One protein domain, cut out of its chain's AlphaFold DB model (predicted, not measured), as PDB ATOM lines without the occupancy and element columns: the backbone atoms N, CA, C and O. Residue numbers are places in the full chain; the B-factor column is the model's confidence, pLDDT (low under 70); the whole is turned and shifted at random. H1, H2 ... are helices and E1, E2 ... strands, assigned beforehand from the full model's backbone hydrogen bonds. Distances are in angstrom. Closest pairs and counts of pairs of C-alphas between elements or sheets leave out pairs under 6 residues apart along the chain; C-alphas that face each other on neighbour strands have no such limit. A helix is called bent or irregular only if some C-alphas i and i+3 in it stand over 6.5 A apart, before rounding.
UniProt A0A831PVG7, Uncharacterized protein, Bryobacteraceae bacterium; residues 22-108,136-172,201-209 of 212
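AT A GLANCE: This is residues 22 to 108, 136 to 172 and 201 to 209 of the 212 residues of an uncharacterized protein of Bryobacteraceae bacterium (UniProt A0A831PVG7). What shape do these atoms make? One twisted sheet of seven strands makes a wall that curls round the helix H1; H4 runs beside H1, H2 sits near one end of H1, and H3 covers E6 at one edge. With H1, H2, H3 and H4 on one face of the sheet, this makes two layers, one of strands and one of helices. What are its parts? The printed part has 133 residues, with four named helices and seven named strands in the order E1 E2 E3 E4 H1 H2 E5 H3 H4 E6 E7; the class is mixed, and so is the sheet, E1 E2 E3 E4 E5 E7 E6 from edge to edge. How large is it? It is compact and rounded, with a radius of gyration of the C-alphas of 14.2 A and spans of 38 by 31 by 29 A.

IN THESE COORDINATES: Where are the strands? E1 is residues 22 to 26, from C-alpha 22 at (34.573, -41.383, 55.799), E2 31 to 38, 23.0 A long, E3 41 to 48, 22.9 A, E4 56 to 61 and E5 93 to 98. E7 is residues 201 to 208, 23.2 A, ending at C-alpha 208 at (23.741, -35.743, 34.054), and E6, 161 to 172, is 29.4 A long and bends by 63 degrees at residue 169. Where are the helices? H1 is residues 67 to 81, 19.4 A, H2 85 to 90, H3 136 to 145, 14.0 A, and H4 150 to 157. H1 is irregular, but only just: C-alphas 69 and 72 are 6.9 A apart.

HOW THE PARTS SIT: How is the sheet joined? E1 E2 E3 E4 form a meander, each strand the antiparallel neighbour of the one before; for instance, in the hairpin E2 and E3, N 34 and O 45 are 2.8 A apart. E4 and E5 are parallel at 32 degrees, with N 59 and O 95 at 2.8 A, and with H1 and H2 between them form a strand-helix-strand unit with a right-handed crossover. E7 is antiparallel to E5, with N 204 and O 94 at 2.8 A, and to E6, with N 205 and O 164 at 2.8 A. How do the helices stand? H1 touches H4 at a shallow tilt of 21 degrees, the same way, the closest C-alphas being those of Ala 68 and Glu 151, 5.4 A. H3, at a height of 8.2 A over the sheet, runs along E6 at 26 degrees on the local plane, the closest C-alphas being those of Glu 136 and Val 168, 5.6 A; H2, on the sheet at a height of only just 4.1 A, is over none of the strands. Are the helices' backbones complete? Every O i to N i+4 pair is within hydrogen-bond range in H2, H3 and H4, and 9 of 11 in H1.

THE WHOLE: Where is the printed part cut? Residues 109 to 135 and 173 to 200 are not printed; the gaps are 18.6 A between C-alphas 108 and 136 and 9.5 A between C-alphas 172 and 201. Are any links long? Of the links that are printed whole, none is long. How sure is the model? The mean pLDDT of the printed part is 95.4, and no printed residue is under 70.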
ATOM      1  N   GLU A  22      34.172 -42.405  54.837       97.06
ATOM      2  CA  GLU A  22      34.573 -41.383  55.799       97.06
ATOM      3  C   GLU A  22      34.383 -39.988  55.191       97.06
ATOM      4  O   GLU A  22      34.759 -39.739  54.040       97.06
ATOM      5  N   VAL A  23      33.823 -39.063  55.974       97.44
ATOM      6  CA  VAL A  23      33.561 -37.683  55.551       97.44
ATOM      7  C   VAL A  23      34.273 -36.702  56.471       97.44
ATOM      8  O   VAL A  23      33.950 -36.606  57.653       97.44
ATOM      9  N   ALA A  24      35.184 -35.911  55.911       97.12
ATOM     10  CA  ALA A  24      35.870 -34.832  56.615       97.12
ATOM     11  C   ALA A  24      35.580 -33.487  55.939       97.12
ATOM     12  O   ALA A  24      35.719 -33.360  54.724       97.12
ATOM     13  N   ARG A  25      35.190 -32.472  56.716       95.88
ATOM     14  CA  ARG A  25      34.876 -31.127  56.207       95.88
ATOM     15  C   ARG A  25      35.901 -30.118  56.703       95.88
ATOM     16  O   ARG A  25      36.167 -30.054  57.899       95.88
ATOM     17  N   ASP A  26      36.439 -29.316  55.790       92.69
ATOM     18  CA  ASP A  26      37.323 -28.195  56.103       92.69
ATOM     19  C   ASP A  26      36.615 -26.885  55.737       92.69
ATOM     20  O   ASP A  26      36.539 -26.489  54.572       92.69
ATOM     21  N   ALA A  27      36.087 -26.200  56.755       91.81
ATOM     22  CA  ALA A  27      35.374 -24.935  56.580       91.81
ATOM     23  C   ALA A  27      36.284 -23.797  56.088       91.81
ATOM     24  O   ALA A  27      35.815 -22.892  55.398       91.81
ATOM     25  N   ARG A  28      37.585 -23.841  56.407       91.50
ATOM     26  CA  ARG A  28      38.555 -22.819  55.993       91.50
ATOM     27  C   ARG A  28      38.863 -22.943  54.506       91.50
ATOM     28  O   ARG A  28      38.945 -21.931  53.817       91.50
ATOM     29  N   LEU A  29      39.033 -24.171  54.019       89.50
ATOM     30  CA  LEU A  29      39.296 -24.444  52.604       89.50
ATOM     31  C   LEU A  29      38.018 -24.515  51.761       89.50
ATOM     32  O   LEU A  29      38.095 -24.428  50.536       89.50
ATOM     33  N   ARG A  30      36.848 -24.615  52.408       92.50
ATOM     34  CA  ARG A  30      35.553 -24.874  51.761       92.50
ATOM     35  C   ARG A  30      35.622 -26.153  50.929       92.50
ATOM     36  O   ARG A  30      35.352 -26.157  49.725       92.50
ATOM     37  N   GLU A  31      36.043 -27.226  51.587       94.75
ATOM     38  CA  GLU A  31      36.212 -28.540  50.982       94.75
ATOM     39  C   GLU A  31      35.541 -29.623  51.820       94.75
ATOM     40  O   GLU A  31      35.650 -29.646  53.048       94.75
ATOM     41  N   THR A  32      34.917 -30.572  51.129       96.50
ATOM     42  CA  THR A  32      34.442 -31.821  51.723       96.50
ATOM     43  C   THR A  32      35.249 -32.972  51.135       96.50
ATOM     44  O   THR A  32      35.298 -33.156  49.920       96.50
ATOM     45  N   ARG A  33      35.908 -33.750  51.990       97.88
ATOM     46  CA  ARG A  33      36.698 -34.920  51.615       97.88
ATOM     47  C   ARG A  33      35.909 -36.187  51.914       97.88
ATOM     48  O   ARG A  33      35.531 -36.417  53.058       97.88
ATOM     49  N   LEU A  34      35.714 -37.002  50.886       98.25
ATOM     50  CA  LEU A  34      35.140 -38.337  50.970       98.25
ATOM     51  C   LEU A  34      36.261 -39.353  50.803       98.25
ATOM     52  O   LEU A  34      36.970 -39.310  49.797       98.25
ATOM     53  N   THR A  35      36.425 -40.259  51.757       98.12
ATOM     54  CA  THR A  35      37.441 -41.312  51.693       98.12
ATOM     55  C   THR A  35      36.770 -42.668  51.799       98.12
ATOM     56  O   THR A  35      36.001 -42.914  52.721       98.12
ATOM     57  N   LEU A  36      37.079 -43.557  50.863       97.50
ATOM     58  CA  LEU A  36      36.633 -44.942  50.881       97.50
ATOM     59  C   LEU A  36      37.852 -45.858  50.890       97.50
ATOM     60  O   LEU A  36      38.740 -45.722  50.042       97.50
ATOM     61  N   VAL A  37      37.883 -46.787  51.843       96.44
ATOM     62  CA  VAL A  37      38.948 -47.782  51.995       96.44
ATOM     63  C   VAL A  37      38.362 -49.175  51.810       96.44
ATOM     64  O   VAL A  37      37.358 -49.517  52.427       96.44
ATOM     65  N   ASP A  38      39.010 -49.981  50.975       94.12
ATOM     66  CA  ASP A  38      38.709 -51.402  50.804       94.12
ATOM     67  C   ASP A  38      40.022 -52.202  50.729       94.12
ATOM     68  O   ASP A  38      40.752 -52.200  49.728       94.12
ATOM     69  N   GLY A  39      40.369 -52.854  51.840       92.06
ATOM     70  CA  GLY A  39      41.660 -53.513  52.023       92.06
ATOM     71  C   GLY A  39      42.828 -52.525  51.917       92.06
ATOM     72  O   GLY A  39      42.946 -51.596  52.706       92.06
ATOM     73  N   GLN A  40      43.712 -52.739  50.938       91.50
ATOM     74  CA  GLN A  40      44.904 -51.907  50.681       91.50
ATOM     75  C   GLN A  40      44.668 -50.792  49.646       91.50
ATOM     76  O   GLN A  40      45.628 -50.213  49.131       91.50
ATOM     77  N   CYS A  41      43.407 -50.562  49.277       94.19
ATOM     78  CA  CYS A  41      42.984 -49.575  48.298       94.19
ATOM     79  C   CYS A  41      42.260 -48.440  49.020       94.19
ATOM     80  O   CYS A  41      41.219 -48.679  49.634       94.19
ATOM     81  N   ARG A  42      42.779 -47.214  48.940       95.75
ATOM     82  CA  ARG A  42      42.092 -46.007  49.393       95.75
ATOM     83  C   ARG A  42      41.878 -45.075  48.206       95.75
ATOM     84  O   ARG A  42      42.803 -44.729  47.470       95.75
ATOM     85  N   ILE A  43      40.633 -44.636  48.063       97.25
ATOM     86  CA  ILE A  43      40.246 -43.592  47.121       97.25
ATOM     87  C   ILE A  43      39.702 -42.412  47.918       97.25
ATOM     88  O   ILE A  43      38.828 -42.569  48.770       97.25
ATOM     89  N   THR A  44      40.209 -41.224  47.613       98.06
ATOM     90  CA  THR A  44      39.784 -39.965  48.213       98.06
ATOM     91  C   THR A  44      39.264 -39.031  47.132       98.06
ATOM     92  O   THR A  44      39.938 -38.783  46.130       98.06
ATOM     93  N   TRP A  45      38.073 -38.484  47.349       98.31
ATOM     94  CA  TRP A  45      37.496 -37.412  46.552       98.31
ATOM     95  C   TRP A  45      37.427 -36.133  47.379       98.31
ATOM     96  O   TRP A  45      36.792 -36.105  48.430       98.31
ATOM     97  N   THR A  46      38.059 -35.066  46.898       97.88
ATOM     98  CA  THR A  46      37.901 -33.722  47.462       97.88
ATOM     99  C   THR A  46      36.890 -32.955  46.623       97.88
ATOM    100  O   THR A  46      37.116 -32.711  45.439       97.88
ATOM    101  N   ILE A  47      35.777 -32.580  47.236       96.88
ATOM    102  CA  ILE A  47      34.735 -31.737  46.660       96.88
ATOM    103  C   ILE A  47      35.068 -30.288  47.001       96.88
ATOM    104  O   ILE A  47      35.187 -29.940  48.175       96.88
ATOM    105  N   HIS A  48      35.184 -29.440  45.983       92.00
ATOM    106  CA  HIS A  48      35.434 -28.013  46.170       92.00
ATOM    107  C   HIS A  48      34.119 -27.222  46.198       92.00
ATOM    108  O   HIS A  48      33.302 -27.327  45.278       92.00
ATOM    109  N   GLU A  49      33.928 -26.390  47.224       88.19
ATOM    110  CA  GLU A  49      32.743 -25.532  47.401       88.19
ATOM    111  C   GLU A  49      33.011 -24.046  47.104       88.19
ATOM    112  O   GLU A  49      32.079 -23.238  47.089       88.19
ATOM    113  N   SER A  50      34.267 -23.665  46.867       83.31
ATOM    114  CA  SER A  50      34.653 -22.294  46.514       83.31
ATOM    115  C   SER A  50      34.160 -21.913  45.115       83.31
ATOM    116  O   SER A  50      34.170 -22.736  44.209       83.31
ATOM    117  N   GLU A  51      33.723 -20.666  44.916       72.88
ATOM    118  CA  GLU A  51      32.935 -20.251  43.738       72.88
ATOM    119  C   GLU A  51      33.562 -20.620  42.386       72.88
ATOM    120  O   GLU A  51      32.870 -21.173  41.533       72.88
ATOM    121  N   LEU A  52      34.873 -20.417  42.219       78.75
ATOM    122  CA  LEU A  52      35.585 -20.742  40.976       78.75
ATOM    123  C   LEU A  52      35.592 -22.247  40.658       78.75
ATOM    124  O   LEU A  52      35.545 -22.633  39.494       78.75
ATOM    125  N   ASN A  53      35.597 -23.102  41.685       81.31
ATOM    126  CA  ASN A  53      35.683 -24.556  41.541       81.31
ATOM    127  C   ASN A  53      34.406 -25.282  41.992       81.31
ATOM    128  O   ASN A  53      34.354 -26.506  41.934       81.31
ATOM    129  N   ALA A  54      33.341 -24.562  42.351       85.50
ATOM    130  CA  ALA A  54      32.176 -25.077  43.073       85.50
ATOM    131  C   ALA A  54      31.501 -26.257  42.369       85.50
ATOM    132  O   ALA A  54      30.850 -26.052  41.353       85.50
ATOM    133  N   GLY A  55      31.643 -27.475  42.906       82.62
ATOM    134  CA  GLY A  55      31.132 -28.746  42.364       82.62
ATOM    135  C   GLY A  55      32.173 -29.555  41.572       82.62
ATOM    136  O   GLY A  55      31.828 -30.483  40.850       82.62
ATOM    137  N   GLY A  56      33.432 -29.116  41.581       94.62
ATOM    138  CA  GLY A  56      34.546 -29.852  41.007       94.62
ATOM    139  C   GLY A  56      34.974 -30.911  42.007       94.62
ATOM    140  O   GLY A  56      35.040 -30.633  43.205       94.62
ATOM    141  N   ILE A  57      35.250 -32.111  41.516       97.81
ATOM    142  CA  ILE A  57      35.747 -33.210  42.337       97.81
ATOM    143  C   ILE A  57      37.184 -33.491  41.928       97.81
ATOM    144  O   ILE A  57      37.468 -33.690  40.748       97.81
ATOM    145  N   ARG A  58      38.093 -33.534  42.896       97.81
ATOM    146  CA  ARG A  58      39.448 -34.043  42.699       97.81
ATOM    147  C   ARG A  58      39.536 -35.473  43.201       97.81
ATOM    148  O   ARG A  58      39.312 -35.722  44.380       97.81
ATOM    149  N   HIS A  59      39.906 -36.383  42.313       97.62
ATOM    150  CA  HIS A  59      40.208 -37.769  42.622       97.62
ATOM    151  C   HIS A  59      41.686 -37.933  42.994       97.62
ATOM    152  O   HIS A  59      42.579 -37.407  42.329       97.62
ATOM    153  N   CYS A  60      41.924 -38.684  44.064       96.31
ATOM    154  CA  CYS A  60      43.223 -39.191  44.475       96.31
ATOM    155  C   CYS A  60      43.056 -40.674  44.828       96.31
ATOM    156  O   CYS A  60      42.126 -41.031  45.552       96.31
ATOM    157  N   SER A  61      43.957 -41.528  44.351       95.00
ATOM    158  CA  SER A  61      43.934 -42.969  44.620       95.00
ATOM    159  C   SER A  61      45.339 -43.447  44.965       95.00
ATOM    160  O   SER A  61      46.294 -43.110  44.267       95.00
ATOM    161  N   ASP A  62      45.468 -44.220  46.045       93.12
ATOM    162  CA  ASP A  62      46.682 -44.987  46.377       93.12
ATOM    163  C   ASP A  62      46.510 -46.488  46.057       93.12
ATOM    164  O   ASP A  62      47.282 -47.348  46.498       93.12
ATOM    165  N   CYS A  63      45.472 -46.800  45.280       93.06
ATOM    166  CA  CYS A  63      45.056 -48.148  44.962       93.06
ATOM    167  C   CYS A  63      46.004 -48.824  43.966       93.06
ATOM    168  O   CYS A  63      46.459 -48.212  43.003       93.06
ATOM    169  N   ALA A  64      46.261 -50.116  44.178       94.75
ATOM    170  CA  ALA A  64      46.972 -50.967  43.218       94.75
ATOM    171  C   ALA A  64      46.027 -51.752  42.291       94.75
ATOM    172  O   ALA A  64      46.489 -52.451  41.394       94.75
ATOM    173  N   ARG A  65      44.712 -51.704  42.547       95.62
ATOM    174  CA  ARG A  65      43.716 -52.369  41.699       95.62
ATOM    175  C   ARG A  65      43.622 -51.630  40.372       95.62
ATOM    176  O   ARG A  65      43.759 -50.411  40.339       95.62
ATOM    177  N   ASP A  66      43.330 -52.362  39.309       96.31
ATOM    178  CA  ASP A  66      43.020 -51.762  38.018       96.31
ATOM    179  C   ASP A  66      41.687 -50.989  38.051       96.31
ATOM    180  O   ASP A  66      40.973 -50.946  39.059       96.31
ATOM    181  N   LEU A  67      41.334 -50.366  36.925       96.88
ATOM    182  CA  LEU A  67      40.097 -49.589  36.816       96.88
ATOM    183  C   LEU A  67      38.842 -50.434  37.086       96.88
ATOM    184  O   LEU A  67      37.891 -49.918  37.671       96.88
ATOM    185  N   ALA A  68      38.844 -51.721  36.722       97.00
ATOM    186  CA  ALA A  68      37.733 -52.632  37.000       97.00
ATOM    187  C   ALA A  68      37.570 -52.873  38.508       97.00
ATOM    188  O   ALA A  68      36.463 -52.779  39.036       97.00
ATOM    189  N   GLY A  69      38.671 -53.117  39.220       95.94
ATOM    190  CA  GLY A  69      38.669 -53.297  40.670       95.94
ATOM    191  C   GLY A  69      38.386 -52.015  41.461       95.94
ATOM    192  O   GLY A  69      37.955 -52.098  42.613       95.94
ATOM    193  N   GLN A  70      38.606 -50.838  40.865       96.56
ATOM    194  CA  GLN A  70      38.249 -49.537  41.445       96.56
ATOM    195  C   GLN A  70      36.800 -49.124  41.141       96.56
ATOM    196  O   GLN A  70      36.188 -48.421  41.946       96.56
ATOM    197  N   ALA A  71      36.226 -49.553  40.013       96.81
ATOM    198  CA  ALA A  71      34.918 -49.101  39.535       96.81
ATOM    199  C   ALA A  71      33.786 -49.221  40.578       96.81
ATOM    200  O   ALA A  71      33.082 -48.230  40.790       96.81
ATOM    201  N   PRO A  72      33.633 -50.342  41.315       96.38
ATOM    202  CA  PRO A  72      32.647 -50.430  42.389       96.38
ATOM    203  C   PRO A  72      32.819 -49.337  43.463       96.38
ATOM    204  O   PRO A  72      31.837 -48.740  43.904       96.38
ATOM    205  N   MET A  73      34.059 -49.028  43.862       96.62
ATOM    206  CA  MET A  73      34.349 -48.019  44.891       96.62
ATOM    207  C   MET A  73      34.008 -46.610  44.403       96.62
ATOM    208  O   MET A  73      33.447 -45.806  45.147       96.62
ATOM    209  N   LEU A  74      34.292 -46.322  43.129       97.56
ATOM    210  CA  LEU A  74      33.952 -45.043  42.502       97.56
ATOM    211  C   LEU A  74      32.440 -44.793  42.500       97.56
ATOM    212  O   LEU A  74      32.014 -43.660  42.706       97.56
ATOM    213  N   ARG A  75      31.620 -45.839  42.341       96.88
ATOM    214  CA  ARG A  75      30.154 -45.724  42.421       96.88
ATOM    215  C   ARG A  75      29.670 -45.372  43.815       96.88
ATOM    216  O   ARG A  75      28.812 -44.506  43.963       96.88
ATOM    217  N   VAL A  76      30.226 -46.022  44.838       96.75
ATOM    218  CA  VAL A  76      29.899 -45.723  46.240       96.75
ATOM    219  C   VAL A  76      30.260 -44.272  46.568       96.75
ATOM    220  O   VAL A  76      29.433 -43.542  47.116       96.75
ATOM    221  N   LEU A  77      31.449 -43.820  46.155       97.75
ATOM    222  CA  LEU A  77      31.864 -42.425  46.305       97.75
ATOM    223  C   LEU A  77      30.948 -41.459  45.546       97.75
ATOM    224  O   LEU A  77      30.576 -40.428  46.101       97.75
ATOM    225  N   LEU A  78      30.535 -41.796  44.321       97.25
ATOM    226  CA  LEU A  78      29.623 -40.972  43.530       97.25
ATOM    227  C   LEU A  78      28.263 -40.805  44.203       97.25
ATOM    228  O   LEU A  78      27.804 -39.675  44.355       97.25
ATOM    229  N   ARG A  79      27.653 -41.898  44.672       96.25
ATOM    230  CA  ARG A  79      26.386 -41.850  45.419       96.25
ATOM    231  C   ARG A  79      26.499 -40.954  46.645       96.25
ATOM    232  O   ARG A  79      25.677 -40.058  46.818       96.25
ATOM    233  N   ARG A  80      27.557 -41.139  47.441       96.94
ATOM    234  CA  ARG A  80      27.792 -40.329  48.641       96.94
ATOM    235  C   ARG A  80      28.022 -38.857  48.310       96.94
ATOM    236  O   ARG A  80      27.504 -37.992  49.012       96.94
ATOM    237  N   ALA A  81      28.771 -38.567  47.246       96.31
ATOM    238  CA  ALA A  81      29.024 -37.205  46.789       96.31
ATOM    239  C   ALA A  81      27.731 -36.489  46.385       96.31
ATOM    240  O   ALA A  81      27.597 -35.303  46.655       96.31
ATOM    241  N   MET A  82      26.752 -37.190  45.806       95.44
ATOM    242  CA  MET A  82      25.464 -36.601  45.407       95.44
ATOM    243  C   MET A  82      24.566 -36.180  46.581       95.44
ATOM    244  O   MET A  82      23.598 -35.434  46.386       95.44
ATOM    245  N   GLU A  83      24.876 -36.609  47.804       94.88
ATOM    246  CA  GLU A  83      24.223 -36.089  49.006       94.88
ATOM    247  C   GLU A  83      24.663 -34.644  49.298       94.88
ATOM    248  O   GLU A  83      23.859 -33.843  49.788       94.88
ATOM    249  N   GLU A  84      25.887 -34.272  48.907       94.50
ATOM    250  CA  GLU A  84      26.407 -32.913  49.043       94.50
ATOM    251  C   GLU A  84      25.717 -31.970  48.052       94.50
ATOM    252  O   GLU A  84      25.746 -32.154  46.829       94.50
ATOM    253  N   ARG A  85      25.100 -30.904  48.581       92.75
ATOM    254  CA  ARG A  85      24.282 -29.967  47.792       92.75
ATOM    255  C   ARG A  85      25.040 -29.396  46.593       92.75
ATOM    256  O   ARG A  85      24.498 -29.352  45.493       92.75
ATOM    257  N   VAL A  86      26.298 -29.001  46.800       93.00
ATOM    258  CA  VAL A  86      27.141 -28.421  45.745       93.00
ATOM    259  C   VAL A  86      27.364 -29.393  44.584       93.00
ATOM    260  O   VAL A  86      27.382 -28.975  43.433       93.00
ATOM    261  N   VAL A  87      27.502 -30.688  44.864       94.00
ATOM    262  CA  VAL A  87      27.725 -31.710  43.838       94.00
ATOM    263  C   VAL A  87      26.423 -31.953  43.089       94.00
ATOM    264  O   VAL A  87      26.397 -31.882  41.864       94.00
ATOM    265  N   ARG A  88      25.315 -32.144  43.813       93.12
ATOM    266  CA  ARG A  88      23.994 -32.368  43.210       93.12
ATOM    267  C   ARG A  88      23.581 -31.253  42.244       93.12
ATOM    268  O   ARG A  88      22.932 -31.534  41.240       93.12
ATOM    269  N   GLU A  89      23.923 -30.008  42.567       92.94
ATOM    270  CA  GLU A  89      23.555 -28.829  41.777       92.94
ATOM    271  C   GLU A  89      24.600 -28.462  40.714       92.94
ATOM    272  O   GLU A  89      24.240 -27.908  39.678       92.94
ATOM    273  N   LYS A  90      25.891 -28.717  40.969       94.50
ATOM    274  CA  LYS A  90      26.992 -28.136  40.186       94.50
ATOM    275  C   LYS A  90      28.081 -29.131  39.794       94.50
ATOM    276  O   LYS A  90      29.168 -28.690  39.425       94.50
ATOM    277  N   PHE A  91      27.875 -30.442  39.882       95.75
ATOM    278  CA  PHE A  91      28.888 -31.389  39.413       95.75
ATOM    279  C   PHE A  91      29.048 -31.312  37.892       95.75
ATOM    280  O   PHE A  91      28.105 -31.566  37.151       95.75
ATOM    281  N   ARG A  92      30.251 -30.938  37.435       94.56
ATOM    282  CA  ARG A  92      30.599 -30.884  35.999       94.56
ATOM    283  C   ARG A  92      32.012 -31.331  35.665       94.56
ATOM    284  O   ARG A  92      32.325 -31.528  34.494       94.56
ATOM    285  N   THR A  93      32.883 -31.460  36.664       96.25
ATOM    286  CA  THR A  93      34.298 -31.751  36.433       96.25
ATOM    287  C   THR A  93      34.822 -32.725  37.467       96.25
ATOM    288  O   THR A  93      34.685 -32.494  38.669       96.25
ATOM    289  N   LEU A  94      35.473 -33.776  36.978       98.19
ATOM    290  CA  LEU A  94      36.270 -34.698  37.771       98.19
ATOM    291  C   LEU A  94      37.734 -34.568  37.337       98.19
ATOM    292  O   LEU A  94      38.099 -34.944  36.225       98.19
ATOM    293  N   SER A  95      38.574 -34.030  38.215       97.69
ATOM    294  CA  SER A  95      40.026 -34.063  38.062       97.69
ATOM    295  C   SER A  95      40.520 -35.444  38.462       97.69
ATOM    296  O   SER A  95      40.443 -35.795  39.637       97.69
ATOM    297  N   TRP A  96      41.014 -36.231  37.511       97.62
ATOM    298  CA  TRP A  96      41.605 -37.539  37.803       97.62
ATOM    299  C   TRP A  96      43.037 -37.416  38.340       97.62
ATOM    300  O   TRP A  96      43.511 -38.275  39.076       97.62
ATOM    301  N   GLY A  97      43.723 -36.326  37.989       95.88
ATOM    302  CA  GLY A  97      45.130 -36.121  38.319       95.88
ATOM    303  C   GLY A  97      46.066 -36.823  37.334       95.88
ATOM    304  O   GLY A  97      45.697 -37.076  36.188       95.88
ATOM    305  N   ARG A  98      47.311 -37.067  37.766       96.56
ATOM    306  CA  ARG A  98      48.323 -37.772  36.961       96.56
ATOM    307  C   ARG A  98      47.927 -39.243  36.803       96.56
ATOM    308  O   ARG A  98      47.452 -39.841  37.763       96.56
ATOM    309  N   LEU A  99      48.160 -39.826  35.629       96.31
ATOM    310  CA  LEU A  99      47.955 -41.261  35.393       96.31
ATOM    311  C   LEU A  99      49.039 -42.103  36.065       96.31
ATOM    312  O   LEU A  99      48.769 -43.211  36.513       96.31
ATOM    313  N   VAL A 100      50.266 -41.583  36.097       95.81
ATOM    314  CA  VAL A 100      51.445 -42.251  36.655       95.81
ATOM    315  C   VAL A 100      52.250 -41.243  37.487       95.81
ATOM    316  O   VAL A 100      53.343 -40.831  37.088       95.81
ATOM    317  N   PRO A 101      51.707 -40.763  38.624       92.50
ATOM    318  CA  PRO A 101      52.485 -39.985  39.581       92.50
ATOM    319  C   PRO A 101      53.637 -40.812  40.173       92.50
ATOM    320  O   PRO A 101      53.656 -42.042  40.096       92.50
ATOM    321  N   ASP A 102      54.595 -40.135  40.803       87.94
ATOM    322  CA  ASP A 102      55.693 -40.814  41.493       87.94
ATOM    323  C   ASP A 102      55.132 -41.697  42.619       87.94
ATOM    324  O   ASP A 102      54.305 -41.253  43.417       87.94
ATOM    325  N   GLY A 103      55.545 -42.967  42.654       88.44
ATOM    326  CA  GLY A 103      55.005 -43.954  43.596       88.44
ATOM    327  C   GLY A 103      53.622 -44.511  43.234       88.44
ATOM    328  O   GLY A 103      53.021 -45.190  44.065       88.44
ATOM    329  N   ALA A 104      53.115 -44.254  42.020       90.69
ATOM    330  CA  ALA A 104      51.883 -44.866  41.526       90.69
ATOM    331  C   ALA A 104      51.917 -46.397  41.651       90.69
ATOM    332  O   ALA A 104      52.930 -47.040  41.369       90.69
ATOM    333  N   ARG A 105      50.786 -46.967  42.075       93.38
ATOM    334  CA  ARG A 105      50.607 -48.415  42.273       93.38
ATOM    335  C   ARG A 105      49.706 -49.048  41.217       93.38
ATOM    336  O   ARG A 105      49.806 -50.247  40.986       93.38
ATOM    337  N   ASP A 106      48.869 -48.242  40.574       95.12
ATOM    338  CA  ASP A 106      48.099 -48.605  39.392       95.12
ATOM    339  C   ASP A 106      48.679 -47.882  38.170       95.12
ATOM    340  O   ASP A 106      48.830 -46.661  38.161       95.12
ATOM    341  N   PHE A 107      49.008 -48.650  37.132       97.06
ATOM    342  CA  PHE A 107      49.504 -48.137  35.854       97.06
ATOM    343  C   PHE A 107      48.516 -48.359  34.708       97.06
ATOM    344  O   PHE A 107      48.844 -48.063  33.560       97.06
ATOM    345  N   THR A 108      47.317 -48.879  34.986       97.69
ATOM    346  CA  THR A 108      46.372 -49.390  33.986       97.69
ATOM    347  C   THR A 108      46.122 -48.387  32.868       97.69
ATOM    348  O   THR A 108      46.304 -48.710  31.693       97.69
ATOM    349  N   GLU A 136      48.787 -33.376  23.633       98.12
ATOM    350  CA  GLU A 136      47.660 -33.353  24.556       98.12
ATOM    351  C   GLU A 136      46.352 -33.664  23.824       98.12
ATOM    352  O   GLU A 136      45.616 -34.559  24.233       98.12
ATOM    353  N   ALA A 137      46.095 -33.008  22.686       97.44
ATOM    354  CA  ALA A 137      44.898 -33.272  21.891       97.44
ATOM    355  C   ALA A 137      44.865 -34.717  21.373       97.44
ATOM    356  O   ALA A 137      43.816 -35.363  21.412       97.44
ATOM    357  N   TRP A 138      46.013 -35.247  20.934       98.06
ATOM    358  CA  TRP A 138      46.117 -36.641  20.509       98.06
ATOM    359  C   TRP A 138      45.818 -37.608  21.666       98.06
ATOM    360  O   TRP A 138      45.004 -38.513  21.499       98.06
ATOM    361  N   ILE A 139      46.408 -37.399  22.852       98.38
ATOM    362  CA  ILE A 139      46.201 -38.287  24.011       98.38
ATOM    363  C   ILE A 139      44.750 -38.225  24.494       98.38
ATOM    364  O   ILE A 139      44.146 -39.272  24.720       98.38
ATOM    365  N   ALA A 140      44.165 -37.030  24.613       98.38
ATOM    366  CA  ALA A 140      42.764 -36.874  25.002       98.38
ATOM    367  C   ALA A 140      41.833 -37.642  24.050       98.38
ATOM    368  O   ALA A 140      40.952 -38.382  24.496       98.38
ATOM    369  N   ARG A 141      42.079 -37.532  22.736       97.69
ATOM    370  CA  ARG A 141      41.351 -38.287  21.712       97.69
ATOM    371  C   ARG A 141      41.560 -39.793  21.856       97.69
ATOM    372  O   ARG A 141      40.583 -40.529  21.783       97.69
ATOM    373  N   ALA A 142      42.792 -40.246  22.079       97.75
ATOM    374  CA  ALA A 142      43.102 -41.665  22.240       97.75
ATOM    375  C   ALA A 142      42.386 -42.273  23.458       97.75
ATOM    376  O   ALA A 142      41.810 -43.352  23.346       97.75
ATOM    377  N   ILE A 143      42.354 -41.560  24.591       98.25
ATOM    378  CA  ILE A 143      41.627 -41.986  25.797       98.25
ATOM    379  C   ILE A 143      40.121 -42.055  25.524       98.25
ATOM    380  O   ILE A 143      39.493 -43.065  25.838       98.25
ATOM    381  N   GLN A 144      39.554 -41.003  24.923       97.81
ATOM    382  CA  GLN A 144      38.118 -40.910  24.659       97.81
ATOM    383  C   GLN A 144      37.634 -41.940  23.634       97.81
ATOM    384  O   GLN A 144      36.660 -42.641  23.883       97.81
ATOM    385  N   GLN A 145      38.273 -42.003  22.468       96.44
ATOM    386  CA  GLN A 145      37.820 -42.831  21.346       96.44
ATOM    387  C   GLN A 145      38.263 -44.288  21.481       96.44
ATOM    388  O   GLN A 145      37.609 -45.174  20.945       96.44
ATOM    389  N   GLY A 146      39.364 -44.540  22.193       96.00
ATOM    390  CA  GLY A 146      39.871 -45.887  22.431       96.00
ATOM    391  C   GLY A 146      39.153 -46.643  23.548       96.00
ATOM    392  O   GLY A 146      39.504 -47.795  23.783       96.00
ATOM    393  N   GLY A 147      38.206 -46.015  24.260       96.81
ATOM    394  CA  GLY A 147      37.539 -46.639  25.406       96.81
ATOM    395  C   GLY A 147      38.539 -47.045  26.496       96.81
ATOM    396  O   GLY A 147      38.454 -48.125  27.072       96.81
ATOM    397  N   LEU A 148      39.558 -46.221  26.765       98.25
ATOM    398  CA  LEU A 148      40.645 -46.649  27.661       98.25
ATOM    399  C   LEU A 148      40.235 -46.669  29.145       98.25
ATOM    400  O   LEU A 148      40.968 -47.215  29.969       98.25
ATOM    401  N   TYR A 149      39.073 -46.102  29.476       98.00
ATOM    402  CA  TYR A 149      38.531 -45.954  30.830       98.00
ATOM    403  C   TYR A 149      37.075 -46.447  30.936       98.00
ATOM    404  O   TYR A 149      36.303 -45.929  31.744       98.00
ATOM    405  N   GLU A 150      36.676 -47.416  30.105       98.19
ATOM    406  CA  GLU A 150      35.291 -47.909  30.041       98.19
ATOM    407  C   GLU A 150      34.722 -48.313  31.401       98.19
ATOM    408  O   GLU A 150      33.575 -48.006  31.693       98.19
ATOM    409  N   GLU A 151      35.523 -48.910  32.278       98.25
ATOM    410  CA  GLU A 151      35.072 -49.337  33.604       98.25
ATOM    411  C   GLU A 151      34.635 -48.147  34.468       98.25
ATOM    412  O   GLU A 151      33.618 -48.204  35.160       98.25
ATOM    413  N   VAL A 152      35.366 -47.033  34.375       98.00
ATOM    414  CA  VAL A 152      35.018 -45.777  35.049       98.00
ATOM    415  C   VAL A 152      33.804 -45.137  34.376       98.00
ATOM    416  O   VAL A 152      32.902 -44.658  35.058       98.00
ATOM    417  N   ARG A 153      33.747 -45.152  33.040       98.06
ATOM    418  CA  ARG A 153      32.617 -44.601  32.281       98.06
ATOM    419  C   ARG A 153      31.311 -45.323  32.620       98.06
ATOM    420  O   ARG A 153      30.315 -44.662  32.899       98.06
ATOM    421  N   THR A 154      31.333 -46.653  32.662       97.88
ATOM    422  CA  THR A 154      30.196 -47.497  33.048       97.88
ATOM    423  C   THR A 154      29.796 -47.264  34.496       97.88
ATOM    424  O   THR A 154      28.614 -47.063  34.758       97.88
ATOM    425  N   ALA A 155      30.758 -47.189  35.424       97.19
ATOM    426  CA  ALA A 155      30.474 -46.874  36.822       97.19
ATOM    427  C   ALA A 155      29.698 -45.555  36.985       97.19
ATOM    428  O   ALA A 155      28.755 -45.489  37.766       97.19
ATOM    429  N   PHE A 156      30.059 -44.511  36.238       97.75
ATOM    430  CA  PHE A 156      29.325 -43.242  36.258       97.75
ATOM    431  C   PHE A 156      27.959 -43.347  35.566       97.75
ATOM    432  O   PHE A 156      26.971 -42.817  36.080       97.75
ATOM    433  N   ALA A 157      27.878 -44.061  34.440       97.69
ATOM    434  CA  ALA A 157      26.639 -44.234  33.683       97.69
ATOM    435  C   ALA A 157      25.557 -44.972  34.485       97.69
ATOM    436  O   ALA A 157      24.393 -44.574  34.453       97.69
ATOM    437  N   GLU A 158      25.933 -45.988  35.263       95.88
ATOM    438  CA  GLU A 158      25.023 -46.714  36.160       95.88
ATOM    439  C   GLU A 158      24.433 -45.828  37.269       95.88
ATOM    440  O   GLU A 158      23.379 -46.143  37.814       95.88
ATOM    441  N   GLU A 159      25.077 -44.699  37.575       95.44
ATOM    442  CA  GLU A 159      24.578 -43.684  38.510       95.44
ATOM    443  C   GLU A 159      23.931 -42.483  37.785       95.44
ATOM    444  O   GLU A 159      23.667 -41.443  38.394       95.44
ATOM    445  N   GLY A 160      23.662 -42.608  36.480       96.31
ATOM    446  CA  GLY A 160      22.986 -41.595  35.667       96.31
ATOM    447  C   GLY A 160      23.883 -40.446  35.198       96.31
ATOM    448  O   GLY A 160      23.382 -39.342  34.973       96.31
ATOM    449  N   TRP A 161      25.192 -40.675  35.058       97.19
ATOM    450  CA  TRP A 161      26.157 -39.667  34.612       97.19
ATOM    451  C   TRP A 161      26.930 -40.102  33.368       97.19
ATOM    452  O   TRP A 161      27.514 -41.179  33.314       97.19
ATOM    453  N   HIS A 162      27.016 -39.211  32.386       97.38
ATOM    454  CA  HIS A 162      27.921 -39.351  31.259       97.38
ATOM    455  C   HIS A 162      29.269 -38.719  31.606       97.38
ATOM    456  O   HIS A 162      29.349 -37.526  31.901       97.38
ATOM    457  N   LEU A 163      30.338 -39.510  31.534       97.62
ATOM    458  CA  LEU A 163      31.706 -39.040  31.726       97.62
ATOM    459  C   LEU A 163      32.431 -38.993  30.377       97.62
ATOM    460  O   LEU A 163      32.453 -39.987  29.652       97.62
ATOM    461  N   ARG A 164      33.036 -37.847  30.050       98.00
ATOM    462  CA  ARG A 164      33.854 -37.657  28.841       98.00
ATOM    463  C   ARG A 164      35.167 -36.970  29.172       98.00
ATOM    464  O   ARG A 164      35.205 -36.110  30.046       98.00
ATOM    465  N   VAL A 165      36.238 -37.303  28.460       98.38
ATOM    466  CA  VAL A 165      37.515 -36.588  28.593       98.38
ATOM    467  C   VAL A 165      37.304 -35.133  28.175       98.38
ATOM    468  O   VAL A 165      36.864 -34.869  27.056       98.38
ATOM    469  N   SER A 166      37.595 -34.187  29.070       97.06
ATOM    470  CA  SER A 166      37.516 -32.756  28.764       97.06
ATOM    471  C   SER A 166      38.846 -32.220  28.261       97.06
ATOM    472  O   SER A 166      38.895 -31.494  27.272       97.06
ATOM    473  N   SER A 167      39.926 -32.574  28.951       97.25
ATOM    474  CA  SER A 167      41.272 -32.106  28.653       97.25
ATOM    475  C   SER A 167      42.309 -33.031  29.275       97.25
ATOM    476  O   SER A 167      42.040 -33.789  30.212       97.25
ATOM    477  N   VAL A 168      43.521 -32.944  28.737       97.94
ATOM    478  CA  VAL A 168      44.719 -33.494  29.360       97.94
ATOM    479  C   VAL A 168      45.796 -32.419  29.378       97.94
ATOM    480  O   VAL A 168      45.880 -31.611  28.454       97.94
ATOM    481  N   GLU A 169      46.629 -32.413  30.409       97.62
ATOM    482  CA  GLU A 169      47.722 -31.451  30.560       97.62
ATOM    483  C   GLU A 169      49.030 -32.150  30.933       97.62
ATOM    484  O   GLU A 169      49.034 -33.286  31.411       97.62
ATOM    485  N   LYS A 170      50.154 -31.442  30.752       95.94
ATOM    486  CA  LYS A 170      51.496 -31.871  31.192       95.94
ATOM    487  C   LYS A 170      51.857 -33.269  30.692       95.94
ATOM    488  O   LYS A 170      52.330 -34.112  31.450       95.94
ATOM    489  N   ALA A 171      51.616 -33.511  29.407       97.38
ATOM    490  CA  ALA A 171      51.790 -34.829  28.832       97.38
ATOM    491  C   ALA A 171      53.264 -35.243  28.755       97.38
ATOM    492  O   ALA A 171      54.063 -34.660  28.008       97.38
ATOM    493  N   LEU A 172      53.605 -36.300  29.490       98.25
ATOM    494  CA  LEU A 172      54.944 -36.864  29.550       98.25
ATOM    495  C   LEU A 172      55.107 -38.008  28.554       98.25
ATOM    496  O   LEU A 172      54.233 -38.856  28.362       98.25
ATOM    497  N   GLN A 201      48.035 -35.164  33.261       98.06
ATOM    498  CA  GLN A 201      46.962 -34.726  34.153       98.06
ATOM    499  C   GLN A 201      45.637 -34.820  33.401       98.06
ATOM    500  O   GLN A 201      45.440 -34.091  32.434       98.06
ATOM    501  N   LEU A 202      44.762 -35.734  33.813       98.38
ATOM    502  CA  LEU A 202      43.502 -36.024  33.137       98.38
ATOM    503  C   LEU A 202      42.328 -35.325  33.826       98.38
ATOM    504  O   LEU A 202      42.177 -35.375  35.050       98.38
ATOM    505  N   TRP A 203      41.471 -34.720  33.010       98.25
ATOM    506  CA  TRP A 203      40.229 -34.095  33.433       98.25
ATOM    507  C   TRP A 203      39.063 -34.689  32.658       98.25
ATOM    508  O   TRP A 203      39.116 -34.850  31.435       98.25
ATOM    509  N   PHE A 204      37.992 -34.978  33.382       98.50
ATOM    510  CA  PHE A 204      36.727 -35.370  32.803       98.50
ATOM    511  C   PHE A 204      35.692 -34.269  32.977       98.50
ATOM    512  O   PHE A 204      35.605 -33.628  34.026       98.50
ATOM    513  N   HIS A 205      34.854 -34.122  31.963       97.69
ATOM    514  CA  HIS A 205      33.569 -33.466  32.077       97.69
ATOM    515  C   HIS A 205      32.506 -34.505  32.428       97.69
ATOM    516  O   HIS A 205      32.450 -35.572  31.811       97.69
ATOM    517  N   ALA A 206      31.671 -34.174  33.405       97.12
ATOM    518  CA  ALA A 206      30.548 -34.990  33.831       97.12
ATOM    519  C   ALA A 206      29.241 -34.275  33.489       97.12
ATOM    520  O   ALA A 206      29.080 -33.092  33.783       97.12
ATOM    521  N   GLU A 207      28.312 -35.004  32.889       96.38
ATOM    522  CA  GLU A 207      26.996 -34.499  32.521       96.38
ATOM    523  C   GLU A 207      25.925 -35.457  33.025       96.38
ATOM    524  O   GLU A 207      26.071 -36.676  32.936       96.38
ATOM    525  N   ARG A 208      24.843 -34.915  33.582       94.88
ATOM    526  CA  ARG A 208      23.741 -35.743  34.054       94.88
ATOM    527  C   ARG A 208      22.974 -36.281  32.854       94.88
ATOM    528  O   ARG A 208      22.500 -35.508  32.027       94.88
ATOM    529  N   MET A 209      22.815 -37.597  32.779       93.25
ATOM    530  CA  MET A 209      21.955 -38.203  31.770       93.25
ATOM    531  C   MET A 209      20.514 -37.790  32.088       93.25
ATOM    532  O   MET A 209      20.057 -37.943  33.226       93.25
TER     533      MET A 209